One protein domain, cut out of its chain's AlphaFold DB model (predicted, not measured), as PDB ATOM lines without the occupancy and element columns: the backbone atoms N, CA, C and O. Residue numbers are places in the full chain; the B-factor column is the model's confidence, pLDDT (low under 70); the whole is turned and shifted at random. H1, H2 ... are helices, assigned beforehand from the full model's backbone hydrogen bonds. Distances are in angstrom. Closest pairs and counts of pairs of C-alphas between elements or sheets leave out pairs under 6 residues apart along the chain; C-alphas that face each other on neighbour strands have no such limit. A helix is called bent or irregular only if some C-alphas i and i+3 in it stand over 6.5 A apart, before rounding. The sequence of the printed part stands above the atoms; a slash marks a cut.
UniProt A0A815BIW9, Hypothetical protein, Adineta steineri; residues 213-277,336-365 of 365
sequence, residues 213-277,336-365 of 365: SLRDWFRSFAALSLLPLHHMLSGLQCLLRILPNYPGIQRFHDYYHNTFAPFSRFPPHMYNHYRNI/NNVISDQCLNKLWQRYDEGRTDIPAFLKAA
ATOM      1  N   SER A 213      -1.415 246.634  18.252       84.88
ATOM      2  CA  SER A 213      -1.234 245.744  17.101       84.88
ATOM      3  C   SER A 213      -0.784 246.517  15.861       84.88
ATOM      4  O   SER A 213       0.149 246.103  15.171       84.88
ATOM      5  N   LEU A 214      -1.390 247.681  15.613       84.69
ATOM      6  CA  LEU A 214      -1.082 248.533  14.471       84.69
ATOM      7  C   LEU A 214       0.304 249.163  14.623       84.69
ATOM      8  O   LEU A 214       1.101 249.166  13.682       84.69
ATOM      9  N   ARG A 215       0.622 249.652  15.824       85.19
ATOM     10  CA  ARG A 215       1.932 250.209  16.170       85.19
ATOM     11  C   ARG A 215       3.049 249.189  15.973       85.19
ATOM     12  O   ARG A 215       4.065 249.511  15.353       85.19
ATOM     13  N   ASP A 216       2.880 247.981  16.498       87.94
ATOM     14  CA  ASP A 216       3.900 246.938  16.416       87.94
ATOM     15  C   ASP A 216       4.037 246.395  14.989       87.94
ATOM     16  O   ASP A 216       5.155 246.125  14.536       87.94
ATOM     17  N   TRP A 217       2.935 246.336  14.232       91.88
ATOM     18  CA  TRP A 217       2.972 246.022  12.806       91.88
ATOM     19  C   TRP A 217       3.771 247.068  12.019       91.88
ATOM     20  O   TRP A 217       4.665 246.695  11.266       91.88
ATOM     21  N   PHE A 218       3.542 248.372  12.232       89.69
ATOM     22  CA  PHE A 218       4.304 249.428  11.548       89.69
ATOM     23  C   PHE A 218       5.786 249.459  11.939       89.69
ATOM     24  O   PHE A 218       6.634 249.735  11.089       89.69
ATOM     25  N   ARG A 219       6.125 249.152  13.198       89.25
ATOM     26  CA  ARG A 219       7.526 248.978  13.622       89.25
ATOM     27  C   ARG A 219       8.184 247.817  12.884       89.25
ATOM     28  O   ARG A 219       9.236 247.998  12.274       89.25
ATOM     29  N   SER A 220       7.503 246.673  12.846       93.88
ATOM     30  CA  SER A 220       7.961 245.491  12.114       93.88
ATOM     31  C   SER A 220       8.072 245.767  10.609       93.88
ATOM     32  O   SER A 220       9.002 245.315   9.950       93.88
ATOM     33  N   PHE A 221       7.165 246.572  10.057       93.00
ATOM     34  CA  PHE A 221       7.213 247.023   8.672       93.00
ATOM     35  C   PHE A 221       8.434 247.905   8.389       93.00
ATOM     36  O   PHE A 221       9.141 247.684   7.406       93.00
ATOM     37  N   ALA A 222       8.742 248.868   9.260       89.88
ATOM     38  CA  ALA A 222       9.934 249.706   9.124       89.88
ATOM     39  C   ALA A 222      11.236 248.878   9.167       89.88
ATOM     40  O   ALA A 222      12.202 249.183   8.453       89.88
ATOM     41  N   ALA A 223      11.238 247.785   9.938       93.38
ATOM     42  CA  ALA A 223      12.353 246.849  10.039       93.38
ATOM     43  C   ALA A 223      12.620 246.032   8.761       93.38
ATOM     44  O   ALA A 223      13.699 245.452   8.642       93.38
ATOM     45  N   LEU A 224      11.717 246.024   7.766       94.12
ATOM     46  CA  LEU A 224      11.961 245.359   6.476       94.12
ATOM     47  C   LEU A 224      13.247 245.852   5.811       94.12
ATOM     48  O   LEU A 224      14.010 245.059   5.267       94.12
ATOM     49  N   SER A 225      13.516 247.158   5.893       92.75
ATOM     50  CA  SER A 225      14.740 247.765   5.353       92.75
ATOM     51  C   SER A 225      16.017 247.226   6.008       92.75
ATOM     52  O   SER A 225      17.095 247.348   5.437       92.75
ATOM     53  N   LEU A 226      15.910 246.615   7.189       94.75
ATOM     54  CA  LEU A 226      17.026 246.089   7.966       94.75
ATOM     55  C   LEU A 226      17.270 244.599   7.719       94.75
ATOM     56  O   LEU A 226      18.230 244.079   8.279       94.75
ATOM     57  N   LEU A 227      16.450 243.921   6.908       96.00
ATOM     58  CA  LEU A 227      16.696 242.552   6.446       96.00
ATOM     59  C   LEU A 227      17.639 242.533   5.236       96.00
ATOM     60  O   LEU A 227      17.662 243.498   4.466       96.00
ATOM     61  N   PRO A 228      18.361 241.422   4.986       96.06
ATOM     62  CA  PRO A 228      19.061 241.242   3.720       96.06
ATOM     63  C   PRO A 228      18.122 241.472   2.537       96.06
ATOM     64  O   PRO A 228      16.970 241.038   2.565       96.06
ATOM     65  N   LEU A 229      18.626 242.104   1.476       94.75
ATOM     66  CA  LEU A 229      17.823 242.492   0.313       94.75
ATOM     67  C   LEU A 229      16.980 241.332  -0.253       94.75
ATOM     68  O   LEU A 229      15.805 241.509  -0.561       94.75
ATOM     69  N   HIS A 230      17.554 240.126  -0.323       94.00
ATOM     70  CA  HIS A 230      16.880 238.920  -0.819       94.00
ATOM     71  C   HIS A 230      15.820 238.350   0.144       94.00
ATOM     72  O   HIS A 230      14.975 237.567  -0.275       94.00
ATOM     73  N   HIS A 231      15.827 238.753   1.418       95.62
ATOM     74  CA  HIS A 231      14.841 238.360   2.429       95.62
ATOM     75  C   HIS A 231      13.721 239.390   2.627       95.62
ATOM     76  O   HIS A 231      12.718 239.069   3.263       95.62
ATOM     77  N   MET A 232      13.839 240.602   2.072       93.69
ATOM     78  CA  MET A 232      12.826 241.653   2.244       93.69
ATOM     79  C   MET A 232      11.442 241.240   1.731       93.69
ATOM     80  O   MET A 232      10.443 241.513   2.392       93.69
ATOM     81  N   LEU A 233      11.371 240.554   0.582       91.81
ATOM     82  CA  LEU A 233      10.096 240.088   0.026       91.81
ATOM     83  C   LEU A 233       9.440 239.034   0.930       91.81
ATOM     84  O   LEU A 233       8.244 239.120   1.202       91.81
ATOM     85  N   SER A 234      10.224 238.085   1.441       94.38
ATOM     86  CA  SER A 234       9.751 237.085   2.403       94.38
ATOM     87  C   SER A 234       9.282 237.739   3.707       94.38
ATOM     88  O   SER A 234       8.236 237.376   4.235       94.38
ATOM     89  N   GLY A 235      10.002 238.757   4.192       94.44
ATOM     90  CA  GLY A 235       9.591 239.561   5.345       94.44
ATOM     91  C   GLY A 235       8.271 240.292   5.120       94.44
ATOM     92  O   GLY A 235       7.387 240.240   5.974       94.44
ATOM     93  N   LEU A 236       8.089 240.901   3.946       92.56
ATOM     94  CA  LEU A 236       6.830 241.547   3.585       92.56
ATOM     95  C   LEU A 236       5.682 240.531   3.566       92.56
ATOM     96  O   LEU A 236       4.637 240.782   4.156       92.56
ATOM     97  N   GLN A 237       5.883 239.356   2.962       92.25
ATOM     98  CA  GLN A 237       4.882 238.284   2.954       92.25
ATOM     99  C   GLN A 237       4.505 237.820   4.370       92.25
ATOM    100  O   GLN A 237       3.331 237.549   4.622       92.25
ATOM    101  N   CYS A 238       5.461 237.759   5.305       94.00
ATOM    102  CA  CYS A 238       5.168 237.487   6.714       94.00
ATOM    103  C   CYS A 238       4.242 238.552   7.316       94.00
ATOM    104  O   CYS A 238       3.263 238.193   7.964       94.00
ATOM    105  N   LEU A 239       4.505 239.839   7.066       92.50
ATOM    106  CA  LEU A 239       3.689 240.943   7.588       92.50
ATOM    107  C   LEU A 239       2.286 240.999   6.979       92.50
ATOM    108  O   LEU A 239       1.334 241.329   7.683       92.50
ATOM    109  N   LEU A 240       2.140 240.643   5.701       90.50
ATOM    110  CA  LEU A 240       0.836 240.600   5.032       90.50
ATOM    111  C   LEU A 240      -0.094 239.525   5.609       90.50
ATOM    112  O   LEU A 240      -1.308 239.687   5.574       90.50
ATOM    113  N   ARG A 241       0.455 238.444   6.179       90.56
ATOM    114  CA  ARG A 241      -0.340 237.398   6.850       90.56
ATOM    115  C   ARG A 241      -0.908 237.838   8.198       90.56
ATOM    116  O   ARG A 241      -1.855 237.224   8.673       90.56
ATOM    117  N   ILE A 242      -0.327 238.870   8.807       89.62
ATOM    118  CA  ILE A 242      -0.724 239.414  10.114       89.62
ATOM    119  C   ILE A 242      -1.205 240.864   9.988       89.62
ATOM    120  O   ILE A 242      -0.966 241.683  10.873       89.62
ATOM    121  N   LEU A 243      -1.834 241.193   8.857       86.94
ATOM    122  CA  LEU A 243      -2.330 242.535   8.583       86.94
ATOM    123  C   LEU A 243      -3.331 242.963   9.678       86.94
ATOM    124  O   LEU A 243      -4.301 242.236   9.917       86.94
ATOM    125  N   PRO A 244      -3.136 244.114  10.343       85.75
ATOM    126  CA  PRO A 244      -4.087 244.596  11.334       85.75
ATOM    127  C   PRO A 244      -5.406 244.975  10.655       85.75
ATOM    128  O   PRO A 244      -5.419 245.518   9.548       85.75
ATOM    129  N   ASN A 245      -6.527 244.717  11.331       82.75
ATOM    130  CA  ASN A 245      -7.853 245.087  10.841       82.75
ATOM    131  C   ASN A 245      -8.100 246.590  11.052       82.75
ATOM    132  O   ASN A 245      -8.801 246.990  11.979       82.75
ATOM    133  N   TYR A 246      -7.477 247.420  10.211       80.25
ATOM    134  CA  TYR A 246      -7.546 248.876  10.302       80.25
ATOM    135  C   TYR A 246      -8.058 249.505   8.991       80.25
ATOM    136  O   TYR A 246      -7.496 249.210   7.931       80.25
ATOM    137  N   PRO A 247      -9.048 250.427   9.016       68.00
ATOM    138  CA  PRO A 247      -9.696 250.985   7.815       68.00
ATOM    139  C   PRO A 247      -8.784 251.692   6.789       68.00
ATOM    140  O   PRO A 247      -9.227 252.007   5.687       68.00
ATOM    141  N   GLY A 248      -7.511 251.948   7.116       76.69
ATOM    142  CA  GLY A 248      -6.517 252.555   6.219       76.69
ATOM    143  C   GLY A 248      -5.398 251.623   5.740       76.69
ATOM    144  O   GLY A 248      -4.595 252.031   4.899       76.69
ATOM    145  N   ILE A 249      -5.318 250.390   6.247       83.50
ATOM    146  CA  ILE A 249      -4.149 249.524   6.027       83.50
ATOM    147  C   ILE A 249      -3.984 249.122   4.555       83.50
ATOM    148  O   ILE A 249      -2.866 249.075   4.045       83.50
ATOM    149  N   GLN A 250      -5.097 248.925   3.839       83.12
ATOM    150  CA  GLN A 250      -5.068 248.584   2.418       83.12
ATOM    151  C   GLN A 250      -4.509 249.738   1.579       83.12
ATOM    152  O   GLN A 250      -3.640 249.524   0.742       83.12
ATOM    153  N   ARG A 251      -4.922 250.981   1.868       85.62
ATOM    154  CA  ARG A 251      -4.393 252.170   1.177       85.62
ATOM    155  C   ARG A 251      -2.892 252.329   1.401       85.62
ATOM    156  O   ARG A 251      -2.171 252.694   0.477       85.62
ATOM    157  N   PHE A 252      -2.420 252.046   2.617       87.88
ATOM    158  CA  PHE A 252      -0.991 252.032   2.916       87.88
ATOM    159  C   PHE A 252      -0.254 250.968   2.092       87.88
ATOM    160  O   PHE A 252       0.779 251.266   1.493       87.88
ATOM    161  N   HIS A 253      -0.795 249.749   2.031       86.69
ATOM    162  CA  HIS A 253      -0.219 248.669   1.237       86.69
ATOM    163  C   HIS A 253      -0.145 249.027  -0.253       86.69
ATOM    164  O   HIS A 253       0.915 248.872  -0.861       86.69
ATOM    165  N   ASP A 254      -1.220 249.572  -0.825       87.94
ATOM    166  CA  ASP A 254      -1.267 249.985  -2.231       87.94
ATOM    167  C   ASP A 254      -0.247 251.098  -2.516       87.94
ATOM    168  O   ASP A 254       0.500 251.037  -3.496       87.94
ATOM    169  N   TYR A 255      -0.150 252.093  -1.626       91.06
ATOM    170  CA  TYR A 255       0.870 253.139  -1.709       91.06
ATOM    171  C   TYR A 255       2.285 252.554  -1.680       91.06
ATOM    172  O   TYR A 255       3.116 252.907  -2.523       91.06
ATOM    173  N   TYR A 256       2.563 251.643  -0.744       90.56
ATOM    174  CA  TYR A 256       3.870 251.008  -0.640       90.56
ATOM    175  C   TYR A 256       4.196 250.193  -1.890       90.56
ATOM    176  O   TYR A 256       5.294 250.321  -2.427       90.56
ATOM    177  N   HIS A 257       3.248 249.400  -2.389       88.81
ATOM    178  CA  HIS A 257       3.461 248.577  -3.571       88.81
ATOM    179  C   HIS A 257       3.797 249.436  -4.798       88.81
ATOM    180  O   HIS A 257       4.781 249.186  -5.492       88.81
ATOM    181  N   ASN A 258       3.051 250.522  -5.005       90.94
ATOM    182  CA  ASN A 258       3.254 251.425  -6.137       90.94
ATOM    183  C   ASN A 258       4.528 252.282  -6.022       90.94
ATOM    184  O   ASN A 258       5.055 252.749  -7.033       90.94
ATOM    185  N   THR A 259       5.042 252.491  -4.805       90.38
ATOM    186  CA  THR A 259       6.141 253.436  -4.547       90.38
ATOM    187  C   THR A 259       7.477 252.758  -4.245       90.38
ATOM    188  O   THR A 259       8.506 253.292  -4.655       90.38
ATOM    189  N   PHE A 260       7.471 251.604  -3.565       89.38
ATOM    190  CA  PHE A 260       8.663 250.974  -2.972       89.38
ATOM    191  C   PHE A 260       8.884 249.479  -3.298       89.38
ATOM    192  O   PHE A 260       9.882 248.894  -2.858       89.38
ATOM    193  N   ALA A 261       7.988 248.827  -4.050       87.12
ATOM    194  CA  ALA A 261       8.146 247.430  -4.477       87.12
ATOM    195  C   ALA A 261       9.279 247.220  -5.518       87.12
ATOM    196  O   ALA A 261       9.778 248.196  -6.088       87.12
ATOM    197  N   PRO A 262       9.681 245.964  -5.823       81.75
ATOM    198  CA  PRO A 262      10.800 245.637  -6.725       81.75
ATOM    199  C   PRO A 262      10.790 246.207  -8.157       81.75
ATOM    200  O   PRO A 262      11.810 246.111  -8.827       81.75
ATOM    201  N   PHE A 263       9.717 246.856  -8.612       85.69
ATOM    202  CA  PHE A 263       9.623 247.502  -9.933       85.69
ATOM    203  C   PHE A 263       8.925 248.871  -9.863       85.69
ATOM    204  O   PHE A 263       8.235 249.288 -10.788       85.69
ATOM    205  N   SER A 264       9.057 249.543  -8.722       90.31
ATOM    206  CA  SER A 264       8.399 250.818  -8.425       90.31
ATOM    207  C   SER A 264       9.355 252.010  -8.563       90.31
ATOM    208  O   SER A 264      10.503 251.861  -8.980       90.31
ATOM    209  N   ARG A 265       8.887 253.206  -8.183       90.19
ATOM    210  CA  ARG A 265       9.673 254.449  -8.232       90.19
ATOM    211  C   ARG A 265      10.938 254.403  -7.367       90.19
ATOM    212  O   ARG A 265      11.951 254.976  -7.759       90.19
ATOM    213  N   PHE A 266      10.876 253.750  -6.208       90.94
ATOM    214  CA  PHE A 266      11.972 253.659  -5.243       90.94
ATOM    215  C   PHE A 266      12.186 252.202  -4.812       90.94
ATOM    216  O   PHE A 266      11.776 251.813  -3.722       90.94
ATOM    217  N   PRO A 267      12.805 251.363  -5.657       90.94
ATOM    218  CA  PRO A 267      12.963 249.934  -5.396       90.94
ATOM    219  C   PRO A 267      13.805 249.615  -4.140       90.94
ATOM    220  O   PRO A 267      14.628 250.431  -3.719       90.94
ATOM    221  N   PRO A 268      13.685 248.393  -3.571       91.81
ATOM    222  CA  PRO A 268      14.326 247.993  -2.309       91.81
ATOM    223  C   PRO A 268      15.827 248.260  -2.193       91.81
ATOM    224  O   PRO A 268      16.297 248.640  -1.126       91.81
ATOM    225  N   HIS A 269      16.594 248.129  -3.277       90.81
ATOM    226  CA  HIS A 269      18.036 248.390  -3.248       90.81
ATOM    227  C   HIS A 269      18.390 249.867  -2.976       90.81
ATOM    228  O   HIS A 269      19.524 250.146  -2.603       90.81
ATOM    229  N   MET A 270      17.447 250.806  -3.139       89.56
ATOM    230  CA  MET A 270      17.653 252.229  -2.841       89.56
ATOM    231  C   MET A 270      17.482 252.573  -1.358       89.56
ATOM    232  O   MET A 270      18.036 253.573  -0.908       89.56
ATOM    233  N   TYR A 271      16.704 251.785  -0.610       88.44
ATOM    234  CA  TYR A 271      16.372 252.070   0.792       88.44
ATOM    235  C   TYR A 271      16.718 250.929   1.761       88.44
ATOM    236  O   TYR A 271      16.447 251.028   2.958       88.44
ATOM    237  N   ASN A 272      17.316 249.838   1.275       92.56
ATOM    238  CA  ASN A 272      17.843 248.783   2.129       92.56
ATOM    239  C   ASN A 272      19.013 249.310   2.979       92.56
ATOM    240  O   ASN A 272      19.926 249.973   2.491       92.56
ATOM    241  N   HIS A 273      18.978 248.978   4.263       91.69
ATOM    242  CA  HIS A 273      19.936 249.388   5.283       91.69
ATOM    243  C   HIS A 273      20.526 248.195   6.049       91.69
ATOM    244  O   HIS A 273      21.111 248.370   7.121       91.69
ATOM    245  N   TYR A 274      20.406 246.974   5.526       94.00
ATOM    246  CA  TYR A 274      21.029 245.814   6.152       94.00
ATOM    247  C   TYR A 274      22.553 245.948   6.151       94.00
ATOM    248  O   TYR A 274      23.161 246.307   5.144       94.00
ATOM    249  N   ARG A 275      23.165 245.704   7.319       89.62
ATOM    250  CA  ARG A 275      24.601 245.925   7.575       89.62
ATOM    251  C   ARG A 275      25.073 247.354   7.274       89.62
ATOM    252  O   ARG A 275      26.268 247.591   7.115       89.62
ATOM    253  N   ASN A 276      24.153 248.320   7.271       86.12
ATOM    254  CA  ASN A 276      24.455 249.721   7.035       86.12
ATOM    255  C   ASN A 276      24.124 250.582   8.267       86.12
ATOM    256  O   ASN A 276      22.968 250.739   8.668       86.12
ATOM    257  N   ILE A 277      25.163 251.164   8.871       75.19
ATOM    258  CA  ILE A 277      25.056 252.065  10.031       75.19
ATOM    259  C   ILE A 277      25.095 253.551   9.644       75.19
ATOM    260  O   ILE A 277      25.241 254.413  10.515       75.19
ATOM    261  N   ASN A 336      22.886 257.465  22.837       80.62
ATOM    262  CA  ASN A 336      21.724 256.664  22.430       80.62
ATOM    263  C   ASN A 336      21.858 256.097  21.008       80.62
ATOM    264  O   ASN A 336      21.488 254.951  20.778       80.62
ATOM    265  N   ASN A 337      22.444 256.855  20.074       81.19
ATOM    266  CA  ASN A 337      22.655 256.379  18.703       81.19
ATOM    267  C   ASN A 337      23.697 255.255  18.670       81.19
ATOM    268  O   ASN A 337      23.529 254.281  17.948       81.19
ATOM    269  N   VAL A 338      24.749 255.375  19.486       84.94
ATOM    270  CA  VAL A 338      25.779 254.333  19.617       84.94
ATOM    271  C   VAL A 338      25.178 253.049  20.190       84.94
ATOM    272  O   VAL A 338      25.426 251.975  19.655       84.94
ATOM    273  N   ILE A 339      24.357 253.157  21.239       86.94
ATOM    274  CA  ILE A 339      23.670 252.005  21.842       86.94
ATOM    275  C   ILE A 339      22.724 251.351  20.828       86.94
ATOM    276  O   ILE A 339      22.751 250.133  20.671       86.94
ATOM    277  N   SER A 340      21.926 252.145  20.110       85.44
ATOM    278  CA  SER A 340      21.011 251.640  19.080       85.44
ATOM    279  C   SER A 340      21.754 250.862  17.988       85.44
ATOM    280  O   SER A 340      21.364 249.740  17.669       85.44
ATOM    281  N   ASP A 341      22.874 251.388  17.482       87.56
ATOM    282  CA  ASP A 341      23.686 250.688  16.479       87.56
ATOM    283  C   ASP A 341      24.315 249.403  17.028       87.56
ATOM    284  O   ASP A 341      24.407 248.403  16.319       87.56
ATOM    285  N   GLN A 342      24.740 249.393  18.295       90.44
ATOM    286  CA  GLN A 342      25.252 248.183  18.943       90.44
ATOM    287  C   GLN A 342      24.171 247.106  19.073       90.44
ATOM    288  O   GLN A 342      24.446 245.937  18.800       90.44
ATOM    289  N   CYS A 343      22.951 247.480  19.468       91.12
ATOM    290  CA  CYS A 343      21.818 246.558  19.534       91.12
ATOM    291  C   CYS A 343      21.489 245.986  18.153       91.12
ATOM    292  O   CYS A 343      21.364 244.770  18.013       91.12
ATOM    293  N   LEU A 344      21.440 246.836  17.125       91.56
ATOM    294  CA  LEU A 344      21.153 246.403  15.761       91.56
ATOM    295  C   LEU A 344      22.246 245.485  15.198       91.56
ATOM    296  O   LEU A 344      21.940 244.460  14.598       91.56
ATOM    297  N   ASN A 345      23.523 245.782  15.460       93.31
ATOM    298  CA  ASN A 345      24.631 244.914  15.056       93.31
ATOM    299  C   ASN A 345      24.550 243.522  15.693       93.31
ATOM    300  O   ASN A 345      24.780 242.524  15.011       93.31
ATOM    301  N   LYS A 346      24.188 243.442  16.981       94.56
ATOM    302  CA  LYS A 346      23.948 242.157  17.656       94.56
ATOM    303  C   LYS A 346      22.764 241.415  17.042       94.56
ATOM    304  O   LYS A 346      22.818 240.194  16.911       94.56
ATOM    305  N   LEU A 347      21.706 242.132  16.668       94.88
ATOM    306  CA  LEU A 347      20.538 241.540  16.025       94.88
ATOM    307  C   LEU A 347      20.886 240.968  14.642       94.88
ATOM    308  O   LEU A 347      20.555 239.815  14.376       94.88
ATOM    309  N   TRP A 348      21.623 241.710  13.809       96.69
ATOM    310  CA  TRP A 348      22.134 241.206  12.527       96.69
ATOM    311  C   TRP A 348      23.050 240.002  12.701       96.69
ATOM    312  O   TRP A 348      22.919 239.031  11.971       96.69
ATOM    313  N   GLN A 349      23.944 240.024  13.692       96.50
ATOM    314  CA  GLN A 349      24.803 238.876  13.968       96.50
ATOM    315  C   GLN A 349      23.982 237.622  14.299       96.50
ATOM    316  O   GLN A 349      24.219 236.569  13.720       96.50
ATOM    317  N   ARG A 350      22.987 237.735  15.188       96.19
ATOM    318  CA  ARG A 350      22.107 236.606  15.529       96.19
ATOM    319  C   ARG A 350      21.321 236.096  14.323       96.19
ATOM    320  O   ARG A 350      21.112 234.892  14.214       96.19
ATOM    321  N   TYR A 351      20.881 236.999  13.454       97.19
ATOM    322  CA  TYR A 351      20.184 236.647  12.221       97.19
ATOM    323  C   TYR A 351      21.091 235.861  11.266       97.19
ATOM    324  O   TYR A 351      20.714 234.788  10.806       97.19
ATOM    325  N   ASP A 352      22.315 236.338  11.044       95.19
ATOM    326  CA  ASP A 352      23.280 235.711  10.130       95.19
ATOM    327  C   ASP A 352      23.771 234.350  10.638       95.19
ATOM    328  O   ASP A 352      24.049 233.448   9.854       95.19
ATOM    329  N   GLU A 353      23.835 234.182  11.959       96.44
ATOM    330  CA  GLU A 353      24.122 232.907  12.622       96.44
ATOM    331  C   GLU A 353      22.925 231.932  12.592       96.44
ATOM    332  O   GLU A 353      23.017 230.837  13.147       96.44
ATOM    333  N   GLY A 354      21.786 232.323  12.006       93.94
ATOM    334  CA  GLY A 354      20.563 231.516  11.952       93.94
ATOM    335  C   GLY A 354      19.849 231.362  13.301       93.94
ATOM    336  O   GLY A 354      18.975 230.512  13.443       93.94
ATOM    337  N   ARG A 355      20.206 232.170  14.311       95.25
ATOM    338  CA  ARG A 355      19.620 232.128  15.667       95.25
ATOM    339  C   ARG A 355      18.307 232.905  15.787       95.25
ATOM    340  O   ARG A 355      17.647 232.822  16.821       95.25
ATOM    341  N   THR A 356      17.966 233.691  14.772       94.31
ATOM    342  CA  THR A 356      16.739 234.486  14.692       94.31
ATOM    343  C   THR A 356      16.176 234.337  13.283       94.31
ATOM    344  O   THR A 356      16.898 234.578  12.319       94.31
ATOM    345  N   ASP A 357      14.908 233.953  13.158       95.88
ATOM    346  CA  ASP A 357      14.216 233.876  11.869       95.88
ATOM    347  C   ASP A 357      13.645 235.244  11.440       95.88
ATOM    348  O   ASP A 357      13.748 236.241  12.158       95.88
ATOM    349  N   ILE A 358      13.059 235.316  10.240       96.38
ATOM    350  CA  ILE A 358      12.509 236.566   9.693       96.38
ATOM    351  C   ILE A 358      11.428 237.174  10.613       96.38
ATOM    352  O   ILE A 358      11.565 238.350  10.958       96.38
ATOM    353  N   PRO A 359      10.385 236.439  11.056       94.94
ATOM    354  CA  PRO A 359       9.378 236.996  11.959       94.94
ATOM    355  C   PRO A 359       9.955 237.517  13.282       94.94
ATOM    356  O   PRO A 359       9.606 238.619  13.708       94.94
ATOM    357  N   ALA A 360      10.857 236.765  13.925       94.06
ATOM    358  CA  ALA A 360      11.466 237.187  15.183       94.06
ATOM    359  C   ALA A 360      12.402 238.389  14.997       94.06
ATOM    360  O   ALA A 360      12.471 239.246  15.877       94.06
ATOM    361  N   PHE A 361      13.090 238.485  13.855       96.38
ATOM    362  CA  PHE A 361      13.919 239.639  13.520       96.38
ATOM    363  C   PHE A 361      13.076 240.906  13.387       96.38
ATOM    364  O   PHE A 361      13.388 241.910  14.022       96.38
ATOM    365  N   LEU A 362      11.988 240.846  12.610       95.12
ATOM    366  CA  LEU A 362      11.113 241.997  12.370       95.12
ATOM    367  C   LEU A 362      10.477 242.523  13.659       95.12
ATOM    368  O   LEU A 362      10.331 243.728  13.809       95.12
ATOM    369  N   LYS A 363      10.150 241.636  14.606       92.12
ATOM    370  CA  LYS A 363       9.593 242.023  15.909       92.12
ATOM    371  C   LYS A 363      10.632 242.623  16.869       92.12
ATOM    372  O   LYS A 363      10.261 243.349  17.788       92.12
ATOM    373  N   ALA A 364      11.907 242.264  16.719       89.31
ATOM    374  CA  ALA A 364      12.976 242.635  17.651       89.31
ATOM    375  C   ALA A 364      13.757 243.899  17.253       89.31
ATOM    376  O   ALA A 364      14.454 244.458  18.104       89.31
ATOM    377  N   ALA A 365      13.701 244.288  15.978       82.62
ATOM    378  CA  ALA A 365      14.328 245.492  15.433       82.62
ATOM    379  C   ALA A 365      13.555 246.760  15.822       82.62
ATOM    380  O   ALA A 365      14.236 247.771  16.123       82.62
TER     381      ALA A 365
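This is residues 213 to 277 and 336 to 365 of the 365 residues of the protein "Hypothetical protein" of Adineta steineri (UniProt A0A815BIW9). A helical hairpin of H1 and H2 makes the core, and short H6 crosses both helices on one side. H3 and H5 lie at opposite ends of the longest axis, H3 held off from the other helices and H5 reached through H6, while tiny H4 sits near the beginning of H2. The 95 printed residues hold six named helices, H1 to H6 in order, and no named strand: all helix. The whole is compact, with a radius of gyration of the C-alphas of 13.6 A and spans of 36 by 28 by 27 A.

H1, residues 213 to 226, touches H2, residues 229 to 240, in a hairpin at a shallow tilt of 11 degrees, opposite ways; the closest C-alphas, of Leu 224 and Met 232, are 5.7 A apart. H3, residues 249 to 260, touches no helix. H4, residues 268 to 271, only just touches H2, at residues 229 to 232 alone, with 3 pairs of C-alphas within 8 A; the closest are those of Leu 229 and His 269, 6.9 A. H5, residues 336 to 352, and H6, residues 358 to 364, form a hairpin at a shallow tilt of 22 degrees, opposite ways; they only just touch, with 3 pairs within 8 A, through residues 347 to 351 of H5 alone, closest at the C-alphas of Tyr 351 and Phe 361, 7.1 A. H6 touches H1 at a steep tilt of 67 degrees, only just short of perpendicular, opposite ways, closest at the C-alphas of Ser 220 and Leu 362, 4.7 A. H6 is about perpendicular to H2, at 78 degrees, and touches it closest at the C-alphas of Gly 235 and Ile 358, 6.0 A. Every O i to N i+4 pair is within hydrogen-bond range in H3, H5 and H6; H1 has 7 of 10, H2 6 of 8, and H4 is too short for such a pair.

H1 begins at C-alpha 213 (-1.234, 245.744, 17.101) and is 20.4 A long. H2, 17.7 A, is only just irregular: C-alphas 230 and 233 are 6.9 A apart. H3 is 15.7 A long, H4 5.5 A and H5 24.3 A. H6, 10.0 A, ends at C-alpha 364 (12.976, 242.635, 17.651).

The C-alphas of Pro 247 and Glu 353, the two farthest apart, are 38.6 A apart. Residues 278 to 335 are not printed, and C-alphas 277 and 336 are 13.6 A apart across this cut. Of the links printed whole, none is long. Residue 247 alone has a pLDDT under 70.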